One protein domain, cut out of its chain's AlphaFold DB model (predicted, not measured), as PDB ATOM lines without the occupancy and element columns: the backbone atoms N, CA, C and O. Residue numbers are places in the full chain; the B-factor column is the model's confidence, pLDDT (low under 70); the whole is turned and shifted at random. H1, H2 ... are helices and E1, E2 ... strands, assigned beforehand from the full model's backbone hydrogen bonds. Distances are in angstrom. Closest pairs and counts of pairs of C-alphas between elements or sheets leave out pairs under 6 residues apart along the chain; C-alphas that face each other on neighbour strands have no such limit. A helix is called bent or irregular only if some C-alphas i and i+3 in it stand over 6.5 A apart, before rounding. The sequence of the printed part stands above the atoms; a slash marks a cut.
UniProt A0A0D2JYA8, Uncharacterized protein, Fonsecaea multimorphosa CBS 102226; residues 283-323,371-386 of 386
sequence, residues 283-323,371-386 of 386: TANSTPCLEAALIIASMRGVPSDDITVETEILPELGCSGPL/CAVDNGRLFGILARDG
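AT A GLANCE: This is residues 283 to 323 and 371 to 386 of the 386 residues of an uncharacterized protein of Fonsecaea multimorphosa CBS 102226 (UniProt A0A0D2JYA8). Two helices, H1 and H3, run the same way, loosely side by side, from the two strands of a very small sheet, and a third helix, H2, crosses H1. E1 is followed directly by H1 and E2 directly by H3, with no residue between them, while H2 keeps away from H3. The printed part has 57 residues with three named helices and two named strands, in the order E1 H1 H2 E2 H3, and its class is mostly helix. The sheet has the order E1 - E2 and is antiparallel. The whole is compact, with a radius of gyration of the C-alphas of 10.5 A, but flat in outline, spanning 27 by 27 by 14 A.

HOW THE PARTS SIT: Begin at the sheet, where E1, residues 286 to 288, and E2, residues 372 to 374, are antiparallel neighbours at 148 degrees. Look there for N 287 and O 373 at 2.9 A and N 373 and O 287 at 2.8 A, both within hydrogen-bond range. A tight link joins E1 to H1, residues 289 to 299; the closest C-alphas of H1 and E2, those of Cys 289 and Ala 372, are 4.7 A apart. Another tight link joins E2 to H3, residues 375 to 385. H1 and H3 are close but not clearly touching, with Ala 292 and Leu 378 their closest C-alphas at 7.1 A. They run the same way at a shallow tilt of 26 degrees. Next find H2, residues 306 to 316, which touches H1; their closest C-alphas, those of Ala 293 and Ile 313, are 5.6 A apart. The lines of H1 and H2 are about perpendicular, at 80 degrees. H2 is apart from H3 and from E1. In H1 every O i to N i+4 pair is within hydrogen-bond range; in H2 4 of 7 are, and in H3 5 of 7.

IN THESE COORDINATES: Find C-alpha 286 at (112.946, 180.837, 83.844), where E1 begins its 6.6 A. H1 runs 15.4 A from C-alpha 289 at (120.934, 179.685, 87.637) to C-alpha 299. H2 measures 15.3 A and is irregular, but only just: C-alphas 311 and 314 are 6.6 A apart. E2 spans 6.7 A, and H3 runs 15.9 A to C-alpha 385 at (114.302, 184.777, 103.863).

THE WHOLE: The two C-alphas farthest apart, those of Leu 323 and Gly 386, are 29.0 A from each other. Residues 324 to 370 are not printed, and C-alphas 323 and 371 stand 14.0 A apart across this cut, which lies in the link from H2 to E2. The link from H1 to H2 is short. The mean pLDDT of the printed part is 88.5; look for values under 70 at residues 322 to 323 and at residue 386, the chain's last.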
ATOM      1  N   THR A 283     112.950 180.144  78.393       79.25
ATOM      2  CA  THR A 283     111.509 180.190  78.598       79.25
ATOM      3  C   THR A 283     111.204 181.462  79.377       79.25
ATOM      4  O   THR A 283     111.954 181.829  80.282       79.25
ATOM      5  N   ALA A 284     110.110 182.148  79.036       82.88
ATOM      6  CA  ALA A 284     109.744 183.433  79.643       82.88
ATOM      7  C   ALA A 284     109.588 183.387  81.182       82.88
ATOM      8  O   ALA A 284     109.553 184.432  81.824       82.88
ATOM      9  N   ASN A 285     109.521 182.185  81.766       88.88
ATOM     10  CA  ASN A 285     109.312 181.949  83.193       88.88
ATOM     11  C   ASN A 285     110.543 181.352  83.898       88.88
ATOM     12  O   ASN A 285     110.413 180.809  84.990       88.88
ATOM     13  N   SER A 286     111.723 181.416  83.281       90.19
ATOM     14  CA  SER A 286     112.946 180.837  83.844       90.19
ATOM     15  C   SER A 286     114.059 181.871  83.948       90.19
ATOM     16  O   SER A 286     114.329 182.584  82.983       90.19
ATOM     17  N   THR A 287     114.724 181.910  85.100       93.31
ATOM     18  CA  THR A 287     115.904 182.742  85.356       93.31
ATOM     19  C   THR A 287     117.147 181.851  85.303       93.31
ATOM     20  O   THR A 287     117.133 180.771  85.902       93.31
ATOM     21  N   PRO A 288     118.226 182.221  84.589       93.12
ATOM     22  CA  PRO A 288     119.434 181.404  84.559       93.12
ATOM     23  C   PRO A 288     120.007 181.246  85.971       93.12
ATOM     24  O   PRO A 288     120.003 182.182  86.767       93.12
ATOM     25  N   CYS A 289     120.509 180.051  86.283       93.06
ATOM     26  CA  CYS A 289     120.934 179.685  87.637       93.06
ATOM     27  C   CYS A 289     121.929 180.668  88.264       93.06
ATOM     28  O   CYS A 289     121.813 180.993  89.442       93.06
ATOM     29  N   LEU A 290     122.885 181.156  87.469       92.44
ATOM     30  CA  LEU A 290     123.879 182.120  87.931       92.44
ATOM     31  C   LEU A 290     123.239 183.467  88.298       92.44
ATOM     32  O   LEU A 290     123.566 184.039  89.329       92.44
ATOM     33  N   GLU A 291     122.294 183.949  87.492       94.38
ATOM     34  CA  GLU A 291     121.582 185.203  87.759       94.38
ATOM     35  C   GLU A 291     120.684 185.079  88.992       94.38
ATOM     36  O   GLU A 291     120.725 185.934  89.872       94.38
ATOM     37  N   ALA A 292     119.951 183.968  89.116       95.06
ATOM     38  CA  ALA A 292     119.163 183.665  90.306       95.06
ATOM     39  C   ALA A 292     120.034 183.623  91.576       95.06
ATOM     40  O   ALA A 292     119.640 184.155  92.614       95.06
ATOM     41  N   ALA A 293     121.237 183.047  91.490       94.56
ATOM     42  CA  ALA A 293     122.161 182.979  92.616       94.56
ATOM     43  C   ALA A 293     122.713 184.358  93.009       94.56
ATOM     44  O   ALA A 293     122.799 184.662  94.197       94.56
ATOM     45  N   LEU A 294     123.019 185.219  92.033       94.88
ATOM     46  CA  LEU A 294     123.450 186.598  92.287       94.88
ATOM     47  C   LEU A 294     122.343 187.447  92.930       94.88
ATOM     48  O   LEU A 294     122.629 188.241  93.827       94.88
ATOM     49  N   ILE A 295     121.081 187.256  92.526       95.19
ATOM     50  CA  ILE A 295     119.925 187.923  93.150       95.19
ATOM     51  C   ILE A 295     119.815 187.520  94.626       95.19
ATOM     52  O   ILE A 295     119.702 188.390  95.490       95.19
ATOM     53  N   ILE A 296     119.907 186.220  94.928       94.75
ATOM     54  CA  ILE A 296     119.863 185.718  96.311       94.75
ATOM     55  C   ILE A 296     121.059 186.232  97.121       94.75
ATOM     56  O   ILE A 296     120.871 186.672  98.253       94.75
ATOM     57  N   ALA A 297     122.272 186.232  96.555       94.81
ATOM     58  CA  ALA A 297     123.470 186.742  97.227       94.81
ATOM     59  C   ALA A 297     123.299 188.209  97.645       94.81
ATOM     60  O   ALA A 297     123.534 188.555  98.803       94.81
ATOM     61  N   SER A 298     122.807 189.040  96.719       95.12
ATOM     62  CA  SER A 298     122.508 190.454  96.958       95.12
ATOM     63  C   SER A 298     121.475 190.637  98.073       95.12
ATOM     64  O   SER A 298     121.702 191.404  99.007       95.12
ATOM     65  N   MET A 299     120.381 189.868  98.043       93.62
ATOM     66  CA  MET A 299     119.339 189.939  99.074       93.62
ATOM     67  C   MET A 299     119.815 189.469 100.452       93.62
ATOM     68  O   MET A 299     119.397 190.027 101.462       93.62
ATOM     69  N   ARG A 300     120.716 188.483 100.509       92.56
ATOM     70  CA  ARG A 300     121.309 187.996 101.764       92.56
ATOM     71  C   ARG A 300     122.453 188.879 102.281       92.56
ATOM     72  O   ARG A 300     122.971 188.613 103.362       92.56
ATOM     73  N   GLY A 301     122.877 189.899 101.531       93.50
ATOM     74  CA  GLY A 301     124.057 190.704 101.862       93.50
ATOM     75  C   GLY A 301     125.368 189.908 101.808       93.50
ATOM     76  O   GLY A 301     126.344 190.279 102.461       93.50
ATOM     77  N   VAL A 302     125.391 188.800 101.060       91.94
ATOM     78  CA  VAL A 302     126.586 187.977 100.850       91.94
ATOM     79  C   VAL A 302     127.389 188.599  99.703       91.94
ATOM     80  O   VAL A 302     126.800 188.937  98.670       91.94
ATOM     81  N   PRO A 303     128.717 188.773  99.841       90.06
ATOM     82  CA  PRO A 303     129.545 189.283  98.754       90.06
ATOM     83  C   PRO A 303     129.383 188.403  97.511       90.06
ATOM     84  O   PRO A 303     129.375 187.175  97.611       90.06
ATOM     85  N   SER A 304     129.256 189.033  96.341       89.00
ATOM     86  CA  SER A 304     129.061 188.368  95.041       89.00
ATOM     87  C   SER A 304     130.332 187.695  94.506       89.00
ATOM     88  O   SER A 304     130.542 187.641  93.296       89.00
ATOM     89  N   ASP A 305     131.195 187.212  95.398       89.75
ATOM     90  CA  ASP A 305     132.415 186.508  95.035       89.75
ATOM     91  C   ASP A 305     132.041 185.118  94.499       89.75
ATOM     92  O   ASP A 305     131.231 184.411  95.100       89.75
ATOM     93  N   ASP A 306     132.657 184.696  93.392       84.25
ATOM     94  CA  ASP A 306     132.303 183.451  92.684       84.25
ATOM     95  C   ASP A 306     132.259 182.215  93.603       84.25
ATOM     96  O   ASP A 306     131.474 181.296  93.390       84.25
ATOM     97  N   ILE A 307     133.076 182.192  94.661       87.94
ATOM     98  CA  ILE A 307     133.195 181.040  95.559       87.94
ATOM     99  C   ILE A 307     131.920 180.838  96.387       87.94
ATOM    100  O   ILE A 307     131.400 179.728  96.413       87.94
ATOM    101  N   THR A 308     131.403 181.877  97.049       88.00
ATOM    102  CA  THR A 308     130.231 181.766  97.943       88.00
ATOM    103  C   THR A 308     128.964 181.467  97.149       88.00
ATOM    104  O   THR A 308     128.174 180.596  97.522       88.00
ATOM    105  N   VAL A 309     128.806 182.140  96.007       91.88
ATOM    106  CA  VAL A 309     127.686 181.944  95.082       91.88
ATOM    107  C   VAL A 309     127.644 180.496  94.595       91.88
ATOM    108  O   VAL A 309     126.576 179.877  94.586       91.88
ATOM    109  N   GLU A 310     128.796 179.924  94.241       89.00
ATOM    110  CA  GLU A 310     128.858 178.556  93.740       89.00
ATOM    111  C   GLU A 310     128.723 177.477  94.818       89.00
ATOM    112  O   GLU A 310     128.111 176.442  94.546       89.00
ATOM    113  N   THR A 311     129.277 177.679  96.019       88.69
ATOM    114  CA  THR A 311     129.274 176.639  97.061       88.69
ATOM    115  C   THR A 311     128.026 176.630  97.929       88.69
ATOM    116  O   THR A 311     127.674 175.572  98.445       88.69
ATOM    117  N   GLU A 312     127.369 177.775  98.118       90.94
ATOM    118  CA  GLU A 312     126.239 177.897  99.049       90.94
ATOM    119  C   GLU A 312     124.914 178.087  98.310       90.94
ATOM    120  O   GLU A 312     123.947 177.380  98.581       90.94
ATOM    121  N   ILE A 313     124.868 178.977  97.316       93.75
ATOM    122  CA  ILE A 313     123.597 179.423  96.732       93.75
ATOM    123  C   ILE A 313     123.168 178.559  95.539       93.75
ATOM    124  O   ILE A 313     122.000 178.178  95.433       93.75
ATOM    125  N   LEU A 314     124.091 178.199  94.637       92.00
ATOM    126  CA  LEU A 314     123.765 177.330  93.497       92.00
ATOM    127  C   LEU A 314     123.184 175.961  93.920       92.00
ATOM    128  O   LEU A 314     122.173 175.559  93.331       92.00
ATOM    129  N   PRO A 315     123.711 175.265  94.950       90.69
ATOM    130  CA  PRO A 315     123.133 174.005  95.418       90.69
ATOM    131  C   PRO A 315     121.709 174.151  95.968       90.69
ATOM    132  O   PRO A 315     120.874 173.283  95.715       90.69
ATOM    133  N   GLU A 316     121.391 175.253  96.659       92.06
ATOM    134  CA  GLU A 316     120.029 175.537  97.145       92.06
ATOM    135  C   GLU A 316     119.027 175.689  95.989       92.06
ATOM    136  O   GLU A 316     117.885 175.217  96.049       92.06
ATOM    137  N   LEU A 317     119.485 176.283  94.884       91.31
ATOM    138  CA  LEU A 317     118.729 176.396  93.639       91.31
ATOM    139  C   LEU A 317     118.615 175.060  92.882       91.31
ATOM    140  O   LEU A 317     117.822 174.945  91.946       91.31
ATOM    141  N   GLY A 318     119.333 174.015  93.304       90.31
ATOM    142  CA  GLY A 318     119.460 172.754  92.566       90.31
ATOM    143  C   GLY A 318     120.271 172.900  91.276       90.31
ATOM    144  O   GLY A 318     120.148 172.078  90.373       90.31
ATOM    145  N   CYS A 319     121.073 173.958  91.177       90.19
ATOM    146  CA  CYS A 319     121.938 174.232  90.046       90.19
ATOM    147  C   CYS A 319     123.353 173.741  90.358       90.19
ATOM    148  O   CYS A 319     123.880 173.974  91.443       90.19
ATOM    149  N   SER A 320     124.004 173.086  89.400       83.50
ATOM    150  CA  SER A 320     125.416 172.718  89.516       83.50
ATOM    151  C   SER A 320     126.282 173.762  88.810       83.50
ATOM    152  O   SER A 320     126.207 173.940  87.595       83.50
ATOM    153  N   GLY A 321     127.108 174.477  89.579       72.62
ATOM    154  CA  GLY A 321     128.117 175.387  89.035       72.62
ATOM    155  C   GLY A 321     129.230 174.633  88.292       72.62
ATOM    156  O   GLY A 321     129.449 173.444  88.556       72.62
ATOM    157  N   PRO A 322     129.975 175.295  87.392       65.00
ATOM    158  CA  PRO A 322     131.063 174.676  86.632       65.00
ATOM    159  C   PRO A 322     132.195 174.125  87.517       65.00
ATOM    160  O   PRO A 322     132.894 173.203  87.085       65.00
ATOM    161  N   LEU A 323     132.357 174.617  88.753       57.94
ATOM    162  CA  LEU A 323     133.329 174.083  89.717       57.94
ATOM    163  C   LEU A 323     132.805 172.900  90.548       57.94
ATOM    164  O   LEU A 323     133.589 172.270  91.253       57.94
ATOM    165  N   CYS A 371     120.031 174.337  83.903       83.69
ATOM    166  CA  CYS A 371     120.757 175.597  83.704       83.69
ATOM    167  C   CYS A 371     119.931 176.840  84.081       83.69
ATOM    168  O   CYS A 371     120.432 177.966  84.022       83.69
ATOM    169  N   ALA A 372     118.654 176.649  84.411       88.62
ATOM    170  CA  ALA A 372     117.726 177.706  84.769       88.62
ATOM    171  C   ALA A 372     116.789 177.240  85.889       88.62
ATOM    172  O   ALA A 372     116.445 176.059  85.976       88.62
ATOM    173  N   VAL A 373     116.381 178.189  86.722       91.75
ATOM    174  CA  VAL A 373     115.443 178.013  87.829       91.75
ATOM    175  C   VAL A 373     114.094 178.583  87.400       91.75
ATOM    176  O   VAL A 373     114.034 179.662  86.810       91.75
ATOM    177  N   ASP A 374     113.010 177.867  87.690       91.88
ATOM    178  CA  ASP A 374     111.650 178.388  87.520       91.88
ATOM    179  C   ASP A 374     111.416 179.576  88.465       91.88
ATOM    180  O   ASP A 374     111.689 179.491  89.668       91.88
ATOM    181  N   ASN A 375     110.885 180.676  87.932       90.62
ATOM    182  CA  ASN A 375     110.631 181.900  88.687       90.62
ATOM    183  C   ASN A 375     109.741 181.635  89.912       90.62
ATOM    184  O   ASN A 375     109.972 182.220  90.967       90.62
ATOM    185  N   GLY A 376     108.780 180.703  89.825       91.00
ATOM    186  CA  GLY A 376     107.941 180.322  90.969       91.00
ATOM    187  C   GLY A 376     108.743 179.744  92.142       91.00
ATOM    188  O   GLY A 376     108.494 180.086  93.300       91.00
ATOM    189  N   ARG A 377     109.757 178.920  91.852       90.06
ATOM    190  CA  ARG A 377     110.663 178.367  92.868       90.06
ATOM    191  C   ARG A 377     111.599 179.436  93.425       90.06
ATOM    192  O   ARG A 377     111.822 179.452  94.632       90.06
ATOM    193  N   LEU A 378     112.100 180.336  92.576       91.25
ATOM    194  CA  LEU A 378     112.936 181.463  93.000       91.25
ATOM    195  C   LEU A 378     112.186 182.367  93.991       91.25
ATOM    196  O   LEU A 378     112.674 182.589  95.095       91.25
ATOM    197  N   PHE A 379     110.968 182.806  93.658       91.38
ATOM    198  CA  PHE A 379     110.143 183.613  94.567       91.38
ATOM    199  C   PHE A 379     109.802 182.877  95.867       91.38
ATOM    200  O   PHE A 379     109.762 183.498  96.925       91.38
ATOM    201  N   GLY A 380     109.609 181.556  95.810       91.56
ATOM    202  CA  GLY A 380     109.394 180.738  97.003       91.56
ATOM    203  C   GLY A 380     110.591 180.708  97.959       91.56
ATOM    204  O   GLY A 380     110.388 180.620  99.165       91.56
ATOM    205  N   ILE A 381     111.824 180.797  97.448       88.50
ATOM    206  CA  ILE A 381     113.035 180.904  98.279       88.50
ATOM    207  C   ILE A 381     113.128 182.310  98.876       88.50
ATOM    208  O   ILE A 381     113.297 182.447 100.083       88.50
ATOM    209  N   LEU A 382     112.918 183.346  98.059       87.94
ATOM    210  CA  LEU A 382     112.983 184.739  98.514       87.94
ATOM    211  C   LEU A 382     111.947 185.062  99.600       87.94
ATOM    212  O   LEU A 382     112.249 185.794 100.533       87.94
ATOM    213  N   ALA A 383     110.749 184.479  99.517       88.75
ATOM    214  CA  ALA A 383     109.690 184.677 100.506       88.75
ATOM    215  C   ALA A 383     109.944 183.985 101.861       88.75
ATOM    216  O   ALA A 383     109.191 184.217 102.801       88.75
ATOM    217  N   ARG A 384     110.942 183.094 101.967       84.75
ATOM    218  CA  ARG A 384     111.314 182.454 103.244       84.75
ATOM    219  C   ARG A 384     112.360 183.251 104.020       84.75
ATOM    220  O   ARG A 384     112.449 183.063 105.230       84.75
ATOM    221  N   ASP A 385     113.128 184.085 103.322       75.88
ATOM    222  CA  ASP A 385     114.302 184.777 103.863       75.88
ATOM    223  C   ASP A 385     114.036 186.261 104.196       75.88
ATOM    224  O   ASP A 385     114.869 186.885 104.853       75.88
ATOM    225  N   GLY A 386     112.903 186.826 103.758       63.00
ATOM    226  CA  GLY A 386     112.422 188.167 104.131       63.00
ATOM    227  C   GLY A 386     111.286 188.094 105.137       63.00
ATOM    228  O   GLY A 386     111.277 188.941 106.058       63.00
TER     229      GLY A 386